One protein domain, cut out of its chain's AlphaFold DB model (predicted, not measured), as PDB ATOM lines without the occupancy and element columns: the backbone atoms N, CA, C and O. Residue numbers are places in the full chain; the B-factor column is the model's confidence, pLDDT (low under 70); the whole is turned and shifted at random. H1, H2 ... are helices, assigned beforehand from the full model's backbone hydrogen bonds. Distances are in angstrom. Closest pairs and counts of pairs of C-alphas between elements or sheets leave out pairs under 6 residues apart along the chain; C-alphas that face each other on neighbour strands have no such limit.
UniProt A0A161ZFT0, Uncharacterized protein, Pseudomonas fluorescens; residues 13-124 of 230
ATOM      1  N   ILE A  13     246.434 123.097 137.541       73.25
ATOM      2  CA  ILE A  13     246.640 121.643 137.574       73.25
ATOM      3  C   ILE A  13     246.699 121.112 139.017       73.25
ATOM      4  O   ILE A  13     246.097 120.077 139.320       73.25
ATOM      5  N   ALA A  14     247.371 121.823 139.926       73.12
ATOM      6  CA  ALA A  14     247.466 121.434 141.331       73.12
ATOM      7  C   ALA A  14     246.103 121.532 142.037       73.12
ATOM      8  O   ALA A  14     245.740 120.642 142.814       73.12
ATOM      9  N   LEU A  15     245.309 122.554 141.700       74.69
ATOM     10  CA  LEU A  15     243.968 122.743 142.252       74.69
ATOM     11  C   LEU A  15     243.007 121.621 141.820       74.69
ATOM     12  O   LEU A  15     242.294 121.055 142.650       74.69
ATOM     13  N   GLN A  16     243.039 121.224 140.544       74.12
ATOM     14  CA  GLN A  16     242.203 120.121 140.055       74.12
ATOM     15  C   GLN A  16     242.572 118.769 140.684       74.12
ATOM     16  O   GLN A  16     241.688 117.990 141.062       74.12
ATOM     17  N   ALA A  17     243.869 118.493 140.855       76.50
ATOM     18  CA  ALA A  17     244.329 117.279 141.525       76.50
ATOM     19  C   ALA A  17     243.887 117.232 143.000       76.50
ATOM     20  O   ALA A  17     243.481 116.175 143.494       76.50
ATOM     21  N   PHE A  18     243.910 118.376 143.686       75.56
ATOM     22  CA  PHE A  18     243.459 118.508 145.071       75.56
ATOM     23  C   PHE A  18     241.952 118.252 145.220       75.56
ATOM     24  O   PHE A  18     241.545 117.420 146.036       75.56
ATOM     25  N   VAL A  19     241.120 118.858 144.367       78.38
ATOM     26  CA  VAL A  19     239.658 118.649 144.380       78.38
ATOM     27  C   VAL A  19     239.297 117.185 144.112       78.38
ATOM     28  O   VAL A  19     238.419 116.624 144.775       78.38
ATOM     29  N   LYS A  20     239.997 116.526 143.179       77.88
ATOM     30  CA  LYS A  20     239.770 115.105 142.875       77.88
ATOM     31  C   LYS A  20     240.097 114.203 144.070       77.88
ATOM     32  O   LYS A  20     239.341 113.271 144.346       77.88
ATOM     33  N   ARG A  21     241.174 114.497 144.807       81.12
ATOM     34  CA  ARG A  21     241.546 113.765 146.031       81.12
ATOM     35  C   ARG A  21     240.531 113.976 147.151       81.12
ATOM     36  O   ARG A  21     240.147 113.001 147.790       81.12
ATOM     37  N   ILE A  22     240.033 115.198 147.333       81.44
ATOM     38  CA  ILE A  22     238.987 115.483 148.327       81.44
ATOM     39  C   ILE A  22     237.702 114.723 148.007       81.44
ATOM     40  O   ILE A  22     237.145 114.083 148.894       81.44
ATOM     41  N   ARG A  23     237.244 114.733 146.748       78.25
ATOM     42  CA  ARG A  23     236.044 113.980 146.347       78.25
ATOM     43  C   ARG A  23     236.208 112.482 146.599       78.25
ATOM     44  O   ARG A  23     235.295 111.863 147.128       78.25
ATOM     45  N   LEU A  24     237.370 111.912 146.273       78.44
ATOM     46  CA  LEU A  24     237.656 110.500 146.544       78.44
ATOM     47  C   LEU A  24     237.536 110.191 148.043       78.44
ATOM     48  O   LEU A  24     236.821 109.271 148.423       78.44
ATOM     49  N   VAL A  25     238.185 110.990 148.891       80.19
ATOM     50  CA  VAL A  25     238.133 110.838 150.353       80.19
ATOM     51  C   VAL A  25     236.694 110.955 150.863       80.19
ATOM     52  O   VAL A  25     236.270 110.153 151.694       80.19
ATOM     53  N   LEU A  26     235.921 111.893 150.308       78.94
ATOM     54  CA  LEU A  26     234.543 112.148 150.713       78.94
ATOM     55  C   LEU A  26     233.587 110.989 150.418       78.94
ATOM     56  O   LEU A  26     232.647 110.787 151.175       78.94
ATOM     57  N   TYR A  27     233.809 110.228 149.347       79.88
ATOM     58  CA  TYR A  27     232.945 109.097 148.992       79.88
ATOM     59  C   TYR A  27     233.461 107.760 149.528       79.88
ATOM     60  O   TYR A  27     232.673 106.915 149.951       79.88
ATOM     61  N   VAL A  28     234.780 107.562 149.544       82.38
ATOM     62  CA  VAL A  28     235.386 106.277 149.919       82.38
ATOM     63  C   VAL A  28     235.316 106.041 151.425       82.38
ATOM     64  O   VAL A  28     235.031 104.921 151.842       82.38
ATOM     65  N   ILE A  29     235.519 107.075 152.251       80.19
ATOM     66  CA  ILE A  29     235.483 106.914 153.712       80.19
ATOM     67  C   ILE A  29     234.080 106.518 154.207       80.19
ATOM     68  O   ILE A  29     233.984 105.521 154.924       80.19
ATOM     69  N   PRO A  30     232.980 107.189 153.809       81.56
ATOM     70  CA  PRO A  30     231.642 106.751 154.202       81.56
ATOM     71  C   PRO A  30     231.308 105.349 153.697       81.56
ATOM     72  O   PRO A  30     230.743 104.561 154.446       81.56
ATOM     73  N   ALA A  31     231.698 104.996 152.467       80.00
ATOM     74  CA  ALA A  31     231.470 103.652 151.938       80.00
ATOM     75  C   ALA A  31     232.198 102.573 152.763       80.00
ATOM     76  O   ALA A  31     231.610 101.537 153.077       80.00
ATOM     77  N   LEU A  32     233.442 102.843 153.176       84.75
ATOM     78  CA  LEU A  32     234.222 101.954 154.043       84.75
ATOM     79  C   LEU A  32     233.634 101.807 155.449       84.75
ATOM     80  O   LEU A  32     233.799 100.754 156.053       84.75
ATOM     81  N   ILE A  33     232.945 102.827 155.964       82.50
ATOM     82  CA  ILE A  33     232.260 102.764 157.265       82.50
ATOM     83  C   ILE A  33     230.903 102.058 157.135       82.50
ATOM     84  O   ILE A  33     230.526 101.270 158.000       82.50
ATOM     85  N   MET A  34     230.173 102.290 156.044       82.25
ATOM     86  CA  MET A  34     228.844 101.710 155.833       82.25
ATOM     87  C   MET A  34     228.889 100.211 155.541       82.25
ATOM     88  O   MET A  34     228.014  99.482 156.002       82.25
ATOM     89  N   ALA A  35     229.903  99.728 154.820       83.81
ATOM     90  CA  ALA A  35     230.048  98.308 154.504       83.81
ATOM     91  C   ALA A  35     230.073  97.381 155.746       83.81
ATOM     92  O   ALA A  35     229.271  96.446 155.787       83.81
ATOM     93  N   PRO A  36     230.907  97.610 156.783       84.94
ATOM     94  CA  PRO A  36     230.915  96.772 157.982       84.94
ATOM     95  C   PRO A  36     229.643  96.923 158.822       84.94
ATOM     96  O   PRO A  36     229.204  95.942 159.419       84.94
ATOM     97  N   VAL A  37     229.014  98.103 158.839       81.25
ATOM     98  CA  VAL A  37     227.724  98.309 159.521       81.25
ATOM     99  C   VAL A  37     226.627  97.491 158.842       81.25
ATOM    100  O   VAL A  37     225.913  96.745 159.509       81.25
ATOM    101  N   LEU A  38     226.532  97.563 157.512       81.69
ATOM    102  CA  LEU A  38     225.586  96.767 156.728       81.69
ATOM    103  C   LEU A  38     225.832  95.271 156.923       81.69
ATOM    104  O   LEU A  38     224.893  94.533 157.214       81.69
ATOM    105  N   TRP A  39     227.088  94.832 156.853       86.44
ATOM    106  CA  TRP A  39     227.447  93.440 157.115       86.44
ATOM    107  C   TRP A  39     227.014  92.986 158.513       86.44
ATOM    108  O   TRP A  39     226.348  91.962 158.651       86.44
ATOM    109  N   TYR A  40     227.327  93.771 159.545       84.19
ATOM    110  CA  TYR A  40     226.938  93.476 160.921       84.19
ATOM    111  C   TYR A  40     225.413  93.365 161.061       84.19
ATOM    112  O   TYR A  40     224.912  92.339 161.525       84.19
ATOM    113  N   THR A  41     224.662  94.359 160.570       78.62
ATOM    114  CA  THR A  41     223.188  94.339 160.615       78.62
ATOM    115  C   THR A  41     222.597  93.135 159.882       78.62
ATOM    116  O   THR A  41     221.678  92.501 160.400       78.62
ATOM    117  N   TYR A  42     223.164  92.754 158.735       80.94
ATOM    118  CA  TYR A  42     222.750  91.576 157.978       80.94
ATOM    119  C   TYR A  42     222.993  90.275 158.756       80.94
ATOM    120  O   TYR A  42     222.083  89.456 158.897       80.94
ATOM    121  N   THR A  43     224.193  90.092 159.320       84.12
ATOM    122  CA  THR A  43     224.515  88.885 160.104       84.12
ATOM    123  C   THR A  43     223.629  88.738 161.340       84.12
ATOM    124  O   THR A  43     223.202  87.632 161.678       84.12
ATOM    125  N   GLU A  44     223.288  89.850 161.983       77.31
ATOM    126  CA  GLU A  44     222.418  89.840 163.150       77.31
ATOM    127  C   GLU A  44     220.931  89.670 162.790       77.31
ATOM    128  O   GLU A  44     220.200  89.008 163.533       77.31
ATOM    129  N   MET A  45     220.478  90.170 161.631       75.94
ATOM    130  CA  MET A  45     219.156  89.831 161.082       75.94
ATOM    131  C   MET A  45     219.029  88.324 160.851       75.94
ATOM    132  O   MET A  45     218.050  87.724 161.294       75.94
ATOM    133  N   LEU A  46     220.030  87.696 160.224       81.69
ATOM    134  CA  LEU A  46     220.038  86.245 160.004       81.69
ATOM    135  C   LEU A  46     220.008  85.468 161.324       81.69
ATOM    136  O   LEU A  46     219.244  84.512 161.468       81.69
ATOM    137  N   ARG A  47     220.793  85.898 162.320       81.94
ATOM    138  CA  ARG A  47     220.792  85.276 163.649       81.94
ATOM    139  C   ARG A  47     219.427  85.402 164.333       81.94
ATOM    140  O   ARG A  47     218.975  84.452 164.966       81.94
ATOM    141  N   THR A  48     218.762  86.546 164.197       77.25
ATOM    142  CA  THR A  48     217.422  86.770 164.759       77.25
ATOM    143  C   THR A  48     216.375  85.905 164.064       77.25
ATOM    144  O   THR A  48     215.578  85.259 164.742       77.25
ATOM    145  N   ALA A  49     216.420  85.817 162.734       76.00
ATOM    146  CA  ALA A  49     215.533  84.946 161.967       76.00
ATOM    147  C   ALA A  49     215.674  83.475 162.399       76.00
ATOM    148  O   ALA A  49     214.669  82.815 162.658       76.00
ATOM    149  N   ALA A  50     216.909  82.995 162.588       82.56
ATOM    150  CA  ALA A  50     217.169  81.643 163.080       82.56
ATOM    151  C   ALA A  50     216.613  81.404 164.498       82.56
ATOM    152  O   ALA A  50     216.017  80.359 164.758       82.56
ATOM    153  N   LYS A  51     216.752  82.379 165.411       80.00
ATOM    154  CA  LYS A  51     216.166  82.300 166.764       80.00
ATOM    155  C   LYS A  51     214.639  82.208 166.716       80.00
ATOM    156  O   LYS A  51     214.061  81.381 167.414       80.00
ATOM    157  N   ILE A  52     213.990  83.033 165.890       77.06
ATOM    158  CA  ILE A  52     212.526  83.030 165.744       77.06
ATOM    159  C   ILE A  52     212.053  81.696 165.163       77.06
ATOM    160  O   ILE A  52     211.093  81.123 165.677       77.06
ATOM    161  N   GLN A  53     212.737  81.175 164.141       81.25
ATOM    162  CA  GLN A  53     212.394  79.885 163.547       81.25
ATOM    163  C   GLN A  53     212.503  78.748 164.573       81.25
ATOM    164  O   GLN A  53     211.569  77.961 164.707       81.25
ATOM    165  N   PHE A  54     213.578  78.719 165.366       84.06
ATOM    166  CA  PHE A  54     213.749  77.737 166.438       84.06
ATOM    167  C   PHE A  54     212.630  77.812 167.488       84.06
ATOM    168  O   PHE A  54     212.049  76.789 167.852       84.06
ATOM    169  N   VAL A  55     212.290  79.017 167.962       80.25
ATOM    170  CA  VAL A  55     211.202  79.206 168.940       80.25
ATOM    171  C   VAL A  55     209.852  78.806 168.340       80.25
ATOM    172  O   VAL A  55     209.051  78.165 169.017       80.25
ATOM    173  N   SER A  56     209.612  79.128 167.067       77.94
ATOM    174  CA  SER A  56     208.397  78.744 166.343       77.94
ATOM    175  C   SER A  56     208.265  77.225 166.207       77.94
ATOM    176  O   SER A  56     207.195  76.679 166.478       77.94
ATOM    177  N   GLU A  57     209.332  76.519 165.832       86.31
ATOM    178  CA  GLU A  57     209.333  75.054 165.726       86.31
ATOM    179  C   GLU A  57     209.169  74.385 167.100       86.31
ATOM    180  O   GLU A  57     208.367  73.460 167.248       86.31
ATOM    181  N   ALA A  58     209.835  74.903 168.138       81.25
ATOM    182  CA  ALA A  58     209.653  74.439 169.515       81.25
ATOM    183  C   ALA A  58     208.214  74.661 170.023       81.25
ATOM    184  O   ALA A  58     207.684  73.831 170.767       81.25
ATOM    185  N   ALA A  59     207.564  75.751 169.603       81.50
ATOM    186  CA  ALA A  59     206.157  76.016 169.893       81.50
ATOM    187  C   ALA A  59     205.234  74.997 169.217       81.50
ATOM    188  O   ALA A  59     204.380  74.413 169.883       81.50
ATOM    189  N   HIS A  60     205.445  74.738 167.922       85.31
ATOM    190  CA  HIS A  60     204.659  73.763 167.157       85.31
ATOM    191  C   HIS A  60     204.809  72.338 167.700       85.31
ATOM    192  O   HIS A  60     203.845  71.578 167.708       85.31
ATOM    193  N   ALA A  61     205.990  71.986 168.212       89.88
ATOM    194  CA  ALA A  61     206.246  70.694 168.844       89.88
ATOM    195  C   ALA A  61     205.701  70.580 170.287       89.88
ATOM    196  O   ALA A  61     205.876  69.541 170.924       89.88
ATOM    197  N   GLY A  62     205.080  71.632 170.840       88.75
ATOM    198  CA  GLY A  62     204.580  71.648 172.223       88.75
ATOM    199  C   GLY A  62     205.685  71.655 173.290       88.75
ATOM    200  O   GLY A  62     205.417  71.438 174.473       88.75
ATOM    201  N   LEU A  63     206.932  71.919 172.893       85.81
ATOM    202  CA  LEU A  63     208.120  71.840 173.746       85.81
ATOM    203  C   LEU A  63     208.310  73.075 174.638       85.81
ATOM    204  O   LEU A  63     209.101  73.040 175.579       85.81
ATOM    205  N   LEU A  64     207.555  74.153 174.400       80.75
ATOM    206  CA  LEU A  64     207.600  75.380 175.207       80.75
ATOM    207  C   LEU A  64     207.179  75.187 176.671       80.75
ATOM    208  O   LEU A  64     207.512  76.018 177.513       80.75
ATOM    209  N   ASN A  65     206.484  74.095 176.998       85.75
ATOM    210  CA  ASN A  65     206.136  73.767 178.382       85.75
ATOM    211  C   ASN A  65     207.309  73.146 179.160       85.75
ATOM    212  O   ASN A  65     207.228  73.013 180.381       85.75
ATOM    213  N   MET A  66     208.409  72.782 178.487       89.00
ATOM    214  CA  MET A  66     209.616  72.313 179.163       89.00
ATOM    215  C   MET A  66     210.391  73.511 179.734       89.00
ATOM    216  O   MET A  66     210.823  74.375 178.967       89.00
ATOM    217  N   PRO A  67     210.640  73.568 181.057       84.81
ATOM    218  CA  PRO A  67     211.255  74.730 181.703       84.81
ATOM    219  C   PRO A  67     212.637  75.088 181.132       84.81
ATOM    220  O   PRO A  67     212.963  76.268 181.027       84.81
ATOM    221  N   GLY A  68     213.421  74.100 180.683       85.38
ATOM    222  CA  GLY A  68     214.713  74.344 180.032       85.38
ATOM    223  C   GLY A  68     214.601  75.024 178.660       85.38
ATOM    224  O   GLY A  68     215.390  75.913 178.348       85.38
ATOM    225  N   ILE A  69     213.600  74.652 177.857       82.25
ATOM    226  CA  ILE A  69     213.380  75.209 176.512       82.25
ATOM    227  C   ILE A  69     212.740  76.595 176.615       82.25
ATOM    228  O   ILE A  69     213.133  77.511 175.894       82.25
ATOM    229  N   LYS A  70     211.821  76.778 177.568       82.75
ATOM    230  CA  LYS A  70     211.215  78.076 177.875       82.75
ATOM    231  C   LYS A  70     212.257  79.111 178.303       82.75
ATOM    232  O   LYS A  70     212.312  80.189 177.720       82.75
ATOM    233  N   HIS A  71     213.128  78.758 179.250       84.81
ATOM    234  CA  HIS A  71     214.189  79.655 179.713       84.81
ATOM    235  C   HIS A  71     215.180  80.009 178.591       84.81
ATOM    236  O   HIS A  71     215.635  81.148 178.487       84.81
ATOM    237  N   LEU A  72     215.488  79.049 177.712       80.62
ATOM    238  CA  LEU A  72     216.330  79.290 176.542       80.62
ATOM    239  C   LEU A  72     215.672  80.263 175.549       80.62
ATOM    240  O   LEU A  72     216.345  81.164 175.056       80.62
ATOM    241  N   ALA A  73     214.370  80.112 175.287       77.69
ATOM    242  CA  ALA A  73     213.615  81.004 174.409       77.69
ATOM    243  C   ALA A  73     213.531  82.436 174.969       77.69
ATOM    244  O   ALA A  73     213.798  83.393 174.243       77.69
ATOM    245  N   GLU A  74     213.244  82.585 176.265       81.81
ATOM    246  CA  GLU A  74     213.208  83.883 176.958       81.81
ATOM    247  C   GLU A  74     214.575  84.585 176.891       81.81
ATOM    248  O   GLU A  74     214.669  85.736 176.458       81.81
ATOM    249  N   LYS A  75     215.664  83.858 177.170       81.50
ATOM    250  CA  LYS A  75     217.034  84.387 177.083       81.50
ATOM    251  C   LYS A  75     217.451  84.763 175.655       81.50
ATOM    252  O   LYS A  75     218.268  85.663 175.461       81.50
ATOM    253  N   MET A  76     216.916  84.086 174.635       74.19
ATOM    254  CA  MET A  76     217.167  84.441 173.232       74.19
ATOM    255  C   MET A  76     216.461  85.737 172.805       74.19
ATOM    256  O   MET A  76     216.956  86.390 171.878       74.19
ATOM    257  N   LEU A  77     215.360  86.104 173.474       72.62
ATOM    258  CA  LEU A  77     214.515  87.270 173.180       72.62
ATOM    259  C   LEU A  77     214.917  88.544 173.953       72.62
ATOM    260  O   LEU A  77     214.705  89.641 173.443       72.62
ATOM    261  N   GLU A  78     215.554  88.436 175.124       76.38
ATOM    262  CA  GLU A  78     215.964  89.596 175.948       76.38
ATOM    263  C   GLU A  78     217.092  90.467 175.342       76.38
ATOM    264  O   GLU A  78     217.321  91.593 175.777       76.38
ATOM    265  N   GLY A  79     217.801  89.998 174.311       64.00
ATOM    266  CA  GLY A  79     219.040  90.625 173.820       64.00
ATOM    267  C   GLY A  79     218.913  91.815 172.851       64.00
ATOM    268  O   GLY A  79     219.900  92.138 172.192       64.00
ATOM    269  N   ASN A  80     217.746  92.446 172.691       62.44
ATOM    270  CA  ASN A  80     217.468  93.277 171.504       62.44
ATOM    271  C   ASN A  80     217.735  94.800 171.633       62.44
ATOM    272  O   ASN A  80     217.441  95.548 170.702       62.44
ATOM    273  N   SER A  81     218.301  95.292 172.742       57.91
ATOM    274  CA  SER A  81     218.503  96.742 172.962       57.91
ATOM    275  C   SER A  81     219.649  97.359 172.150       57.91
ATOM    276  O   SER A  81     219.623  98.552 171.856       57.91
ATOM    277  N   SER A  82     220.635  96.566 171.726       63.53
ATOM    278  CA  SER A  82     221.766  97.067 170.931       63.53
ATOM    279  C   SER A  82     221.361  97.478 169.509       63.53
ATOM    280  O   SER A  82     222.001  98.340 168.913       63.53
ATOM    281  N   TYR A  83     220.278  96.908 168.968       61.25
ATOM    282  CA  TYR A  83     219.829  97.137 167.590       61.25
ATOM    283  C   TYR A  83     219.262  98.533 167.375       61.25
ATOM    284  O   TYR A  83     219.579  99.173 166.377       61.25
ATOM    285  N   THR A  84     218.448  99.025 168.306       61.41
ATOM    286  CA  THR A  84     217.847 100.361 168.205       61.41
ATOM    287  C   THR A  84     218.913 101.448 168.257       61.41
ATOM    288  O   THR A  84     218.846 102.406 167.490       61.41
ATOM    289  N   VAL A  85     219.940 101.264 169.088       62.38
ATOM    290  CA  VAL A  85     221.059 102.208 169.211       62.38
ATOM    291  C   VAL A  85     221.925 102.218 167.949       62.38
ATOM    292  O   VAL A  85     222.280 103.289 167.459       62.38
ATOM    293  N   LEU A  86     222.232 101.045 167.384       63.06
ATOM    294  CA  LEU A  86     223.076 100.935 166.188       63.06
ATOM    295  C   LEU A  86     222.355 101.417 164.923       63.06
ATOM    296  O   LEU A  86     222.961 102.100 164.098       63.06
ATOM    297  N   LEU A  87     221.055 101.126 164.802       66.38
ATOM    298  CA  LEU A  87     220.218 101.635 163.715       66.38
ATOM    299  C   LEU A  87     220.118 103.164 163.786       66.38
ATOM    300  O   LEU A  87     220.342 103.833 162.783       66.38
ATOM    301  N   PHE A  88     219.878 103.723 164.979       66.25
ATOM    302  CA  PHE A  88     219.827 105.170 165.190       66.25
ATOM    303  C   PHE A  88     221.165 105.847 164.861       66.25
ATOM    304  O   PHE A  88     221.191 106.844 164.139       66.25
ATOM    305  N   ALA A  89     222.288 105.280 165.314       67.88
ATOM    306  CA  ALA A  89     223.620 105.793 164.996       67.88
ATOM    307  C   ALA A  89     223.912 105.759 163.484       67.88
ATOM    308  O   ALA A  89     224.439 106.732 162.940       67.88
ATOM    309  N   ALA A  90     223.519 104.684 162.792       68.56
ATOM    310  CA  ALA A  90     223.658 104.570 161.342       68.56
ATOM    311  C   ALA A  90     222.787 105.595 160.596       68.56
ATOM    312  O   ALA A  90     223.269 106.237 159.662       68.56
ATOM    313  N   THR A  91     221.539 105.813 161.028       70.56
ATOM    314  CA  THR A  91     220.655 106.837 160.446       70.56
ATOM    315  C   THR A  91     221.224 108.243 160.641       70.56
ATOM    316  O   THR A  91     221.275 109.019 159.687       70.56
ATOM    317  N   VAL A  92     221.720 108.568 161.839       71.25
ATOM    318  CA  VAL A  92     222.351 109.870 162.117       71.25
ATOM    319  C   VAL A  92     223.602 110.065 161.257       71.25
ATOM    320  O   VAL A  92     223.747 111.110 160.620       71.25
ATOM    321  N   ALA A  93     224.474 109.056 161.167       70.44
ATOM    322  CA  ALA A  93     225.670 109.114 160.327       70.44
ATOM    323  C   ALA A  93     225.323 109.313 158.841       70.44
ATOM    324  O   ALA A  93     225.951 110.131 158.164       70.44
ATOM    325  N   MET A  94     224.288 108.628 158.346       75.75
ATOM    326  CA  MET A  94     223.800 108.773 156.975       75.75
ATOM    327  C   MET A  94     223.284 110.193 156.705       75.75
ATOM    328  O   MET A  94     223.683 110.804 155.714       75.75
ATOM    329  N   VAL A  95     222.467 110.758 157.602       71.81
ATOM    330  CA  VAL A  95     221.943 112.131 157.474       71.81
ATOM    331  C   VAL A  95     223.075 113.162 157.475       71.81
ATOM    332  O   VAL A  95     223.060 114.090 156.664       71.81
ATOM    333  N   VAL A  96     224.088 112.988 158.329       74.62
ATOM    334  CA  VAL A  96     225.276 113.860 158.354       74.62
ATOM    335  C   VAL A  96     226.054 113.765 157.039       74.62
ATOM    336  O   VAL A  96     226.414 114.798 156.474       74.62
ATOM    337  N   CYS A  97     226.260 112.555 156.509       70.19
ATOM    338  CA  CYS A  97     226.943 112.356 155.229       70.19
ATOM    339  C   CYS A  97     226.177 112.996 154.063       70.19
ATOM    340  O   CYS A  97     226.789 113.668 153.235       70.19
ATOM    341  N   ILE A  98     224.848 112.850 154.026       71.38
ATOM    342  CA  ILE A  98     223.990 113.475 153.010       71.38
ATOM    343  C   ILE A  98     224.092 115.001 153.103       71.38
ATOM    344  O   ILE A  98     224.401 115.655 152.110       71.38
ATOM    345  N   ARG A  99     223.927 115.581 154.300       70.50
ATOM    346  CA  ARG A  99     224.030 117.038 154.508       70.50
ATOM    347  C   ARG A  99     225.402 117.582 154.116       70.50
ATOM    348  O   ARG A  99     225.487 118.666 153.535       70.50
ATOM    349  N   PHE A 100     226.467 116.844 154.412       70.06
ATOM    350  CA  PHE A 100     227.822 117.244 154.050       70.06
ATOM    351  C   PHE A 100     228.066 117.141 152.537       70.06
ATOM    352  O   PHE A 100     228.621 118.068 151.947       70.06
ATOM    353  N   ALA A 101     227.596 116.073 151.886       63.00
ATOM    354  CA  ALA A 101     227.672 115.915 150.435       63.00
ATOM    355  C   ALA A 101     226.882 117.010 149.697       63.00
ATOM    356  O   ALA A 101     227.397 117.591 148.738       63.00
ATOM    357  N   SER A 102     225.687 117.368 150.182       63.94
ATOM    358  CA  SER A 102     224.886 118.467 149.627       63.94
ATOM    359  C   SER A 102     225.593 119.819 149.768       63.94
ATOM    360  O   SER A 102     225.654 120.583 148.806       63.94
ATOM    361  N   ARG A 103     226.225 120.097 150.919       59.47
ATOM    362  CA  ARG A 103     227.030 121.319 151.108       59.47
ATOM    363  C   ARG A 103     228.276 121.350 150.220       59.47
ATOM    364  O   ARG A 103     228.574 122.389 149.640       59.47
ATOM    365  N   ALA A 104     228.973 120.228 150.054       55.88
ATOM    366  CA  ALA A 104     230.129 120.142 149.160       55.88
ATOM    367  C   ALA A 104     229.738 120.364 147.686       55.88
ATOM    368  O   ALA A 104     230.492 120.983 146.930       55.88
ATOM    369  N   LYS A 105     228.545 119.908 147.281       49.16
ATOM    370  CA  LYS A 105     228.003 120.128 145.935       49.16
ATOM    371  C   LYS A 105     227.652 121.602 145.703       49.16
ATOM    372  O   LYS A 105     228.063 122.133 144.674       49.16
ATOM    373  N   LEU A 106     227.028 122.264 146.686       49.16
ATOM    374  CA  LEU A 106     226.720 123.704 146.667       49.16
ATOM    375  C   LEU A 106     227.978 124.582 146.604       49.16
ATOM    376  O   LEU A 106     228.028 125.522 145.821       49.16
ATOM    377  N   VAL A 107     229.024 124.251 147.367       52.88
ATOM    378  CA  VAL A 107     230.300 124.991 147.316       52.88
ATOM    379  C   VAL A 107     231.001 124.785 145.970       52.88
ATOM    380  O   VAL A 107     231.573 125.725 145.426       52.88
ATOM    381  N   SER A 108     230.922 123.584 145.385       49.59
ATOM    382  CA  SER A 108     231.514 123.332 144.066       49.59
ATOM    383  C   SER A 108     230.732 123.961 142.910       49.59
ATOM    384  O   SER A 108     231.355 124.357 141.931       49.59
ATOM    385  N   SER A 109     229.400 124.073 143.013       48.88
ATOM    386  CA  SER A 109     228.600 124.759 141.995       48.88
ATOM    387  C   SER A 109     228.759 126.267 142.115       48.88
ATOM    388  O   SER A 109     228.984 126.902 141.102       48.88
ATOM    389  N   ALA A 110     228.770 126.824 143.331       49.94
ATOM    390  CA  ALA A 110     229.053 128.242 143.549       49.94
ATOM    391  C   ALA A 110     230.440 128.640 143.009       49.94
ATOM    392  O   ALA A 110     230.556 129.646 142.316       49.94
ATOM    393  N   ALA A 111     231.471 127.814 143.237       47.72
ATOM    394  CA  ALA A 111     232.808 128.046 142.685       47.72
ATOM    395  C   ALA A 111     232.865 127.901 141.148       47.72
ATOM    396  O   ALA A 111     233.611 128.625 140.495       47.72
ATOM    397  N   ALA A 112     232.074 126.997 140.558       47.34
ATOM    398  CA  ALA A 112     231.980 126.850 139.104       47.34
ATOM    399  C   ALA A 112     231.231 128.025 138.449       47.34
ATOM    400  O   ALA A 112     231.670 128.521 137.417       47.34
ATOM    401  N   THR A 113     230.161 128.526 139.076       50.91
ATOM    402  CA  THR A 113     229.419 129.699 138.591       50.91
ATOM    403  C   THR A 113     230.261 130.972 138.685       50.91
ATOM    404  O   THR A 113     230.165 131.826 137.813       50.91
ATOM    405  N   GLN A 114     231.134 131.090 139.692       48.16
ATOM    406  CA  GLN A 114     232.040 132.234 139.828       48.16
ATOM    407  C   GLN A 114     233.157 132.228 138.766       48.16
ATOM    408  O   GLN A 114     233.483 133.282 138.227       48.16
ATOM    409  N   LEU A 115     233.676 131.048 138.398       49.41
ATOM    410  CA  LEU A 115     234.651 130.885 137.307       49.41
ATOM    411  C   LEU A 115     234.037 131.092 135.912       49.41
ATOM    412  O   LEU A 115     234.689 131.680 135.054       49.41
ATOM    413  N   GLU A 116     232.793 130.660 135.670       48.53
ATOM    414  CA  GLU A 116     232.095 130.959 134.406       48.53
ATOM    415  C   GLU A 116     231.734 132.442 134.290       48.53
ATOM    416  O   GLU A 116     231.862 133.012 133.209       48.53
ATOM    417  N   HIS A 117     231.361 133.096 135.394       46.75
ATOM    418  CA  HIS A 117     231.149 134.542 135.415       46.75
ATOM    419  C   HIS A 117     232.471 135.285 135.129       46.75
ATOM    420  O   HIS A 117     232.509 136.136 134.247       46.75
ATOM    421  N   GLU A 118     233.598 134.915 135.749       47.38
ATOM    422  CA  GLU A 118     234.896 135.534 135.423       47.38
ATOM    423  C   GLU A 118     235.387 135.245 133.996       47.38
ATOM    424  O   GLU A 118     235.958 136.135 133.374       47.38
ATOM    425  N   GLN A 119     235.149 134.062 133.420       50.12
ATOM    426  CA  GLN A 119     235.535 133.784 132.025       50.12
ATOM    427  C   GLN A 119     234.617 134.460 130.999       50.12
ATOM    428  O   GLN A 119     235.083 134.892 129.942       50.12
ATOM    429  N   PHE A 120     233.324 134.583 131.302       42.34
ATOM    430  CA  PHE A 120     232.367 135.268 130.437       42.34
ATOM    431  C   PHE A 120     232.583 136.789 130.446       42.34
ATOM    432  O   PHE A 120     232.560 137.412 129.386       42.34
ATOM    433  N   PHE A 121     232.871 137.385 131.610       45.81
ATOM    434  CA  PHE A 121     233.156 138.821 131.726       45.81
ATOM    435  C   PHE A 121     234.625 139.182 131.438       45.81
ATOM    436  O   PHE A 121     234.890 140.267 130.925       45.81
ATOM    437  N   GLY A 122     235.575 138.272 131.665       41.97
ATOM    438  CA  GLY A 122     236.991 138.458 131.324       41.97
ATOM    439  C   GLY A 122     237.244 138.533 129.815       41.97
ATOM    440  O   GLY A 122     238.064 139.329 129.366       41.97
ATOM    441  N   ASN A 123     236.467 137.802 129.007       40.22
ATOM    442  CA  ASN A 123     236.518 137.901 127.542       40.22
ATOM    443  C   ASN A 123     235.837 139.163 126.974       40.22
ATOM    444  O   ASN A 123     235.970 139.427 125.781       40.22
ATOM    445  N   LEU A 124     235.132 139.954 127.793       44.19
ATOM    446  CA  LEU A 124     234.620 141.274 127.399       44.19
ATOM    447  C   LEU A 124     235.610 142.420 127.684       44.19
ATOM    448  O   LEU A 124     235.302 143.566 127.367       44.19
TER     449      LEU A 124
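This is residues 13 to 124 of the 230 residues of an uncharacterized protein of Pseudomonas fluorescens (UniProt A0A161ZFT0). A long, thin helical hairpin: the long helix H1 makes one run, and after a turn beyond residue 60 the backbone folds back alongside it through the short H2 and then the long H3. The two runs cross at a small angle with few contacts, and residues 13 to 18 and 109 to 124 stick out free. The printed part has 112 residues with three named helices, in the order H1, H2, H3, and no named strand; its class is all helix. It is an extended rod, spanning 89 by 20 by 19 A, with a radius of gyration of the C-alphas of 25.8 A.

H1, residues 13 to 60, only just touches H2, residues 67 to 77, with 3 pairs of C-alphas within 8 A. The closest are those of Val 55 and Ala 73, 6.2 A apart, and H1 takes part with residues 51 to 58 alone. These two helices form a hairpin, opposite ways at a shallow tilt of 21 degrees. H1 also only just touches H3, residues 81 to 122, again with 3 pairs, between residues 26 to 37 of H1 and 90 to 101 of H3 alone. The closest C-alphas are those of Pro 30 and Cys 97, 7.4 A apart; the tilt is shallow, 23 degrees, opposite ways. H2 and H3 are apart. In H2 every O i to N i+4 pair is within hydrogen-bond range; in H1 41 of 44 are, in H3 37 of 38.

H1 begins at C-alpha 13 (246.640, 121.643, 137.574) and is 70.2 A long. H2 measures 15.5 A. H3 is 61.8 A long and ends at C-alpha 122 (236.991, 138.458, 131.324).

The C-alphas of Met 66 and Leu 124, the two farthest apart, are 89.8 A apart. The printed part has no cut. The link from H1 to H2 is short, that from H2 to H3 tight. The model's mean pLDDT is 71.5 over the printed part, and residues 79 to 90 and 101 to 124 are under 70.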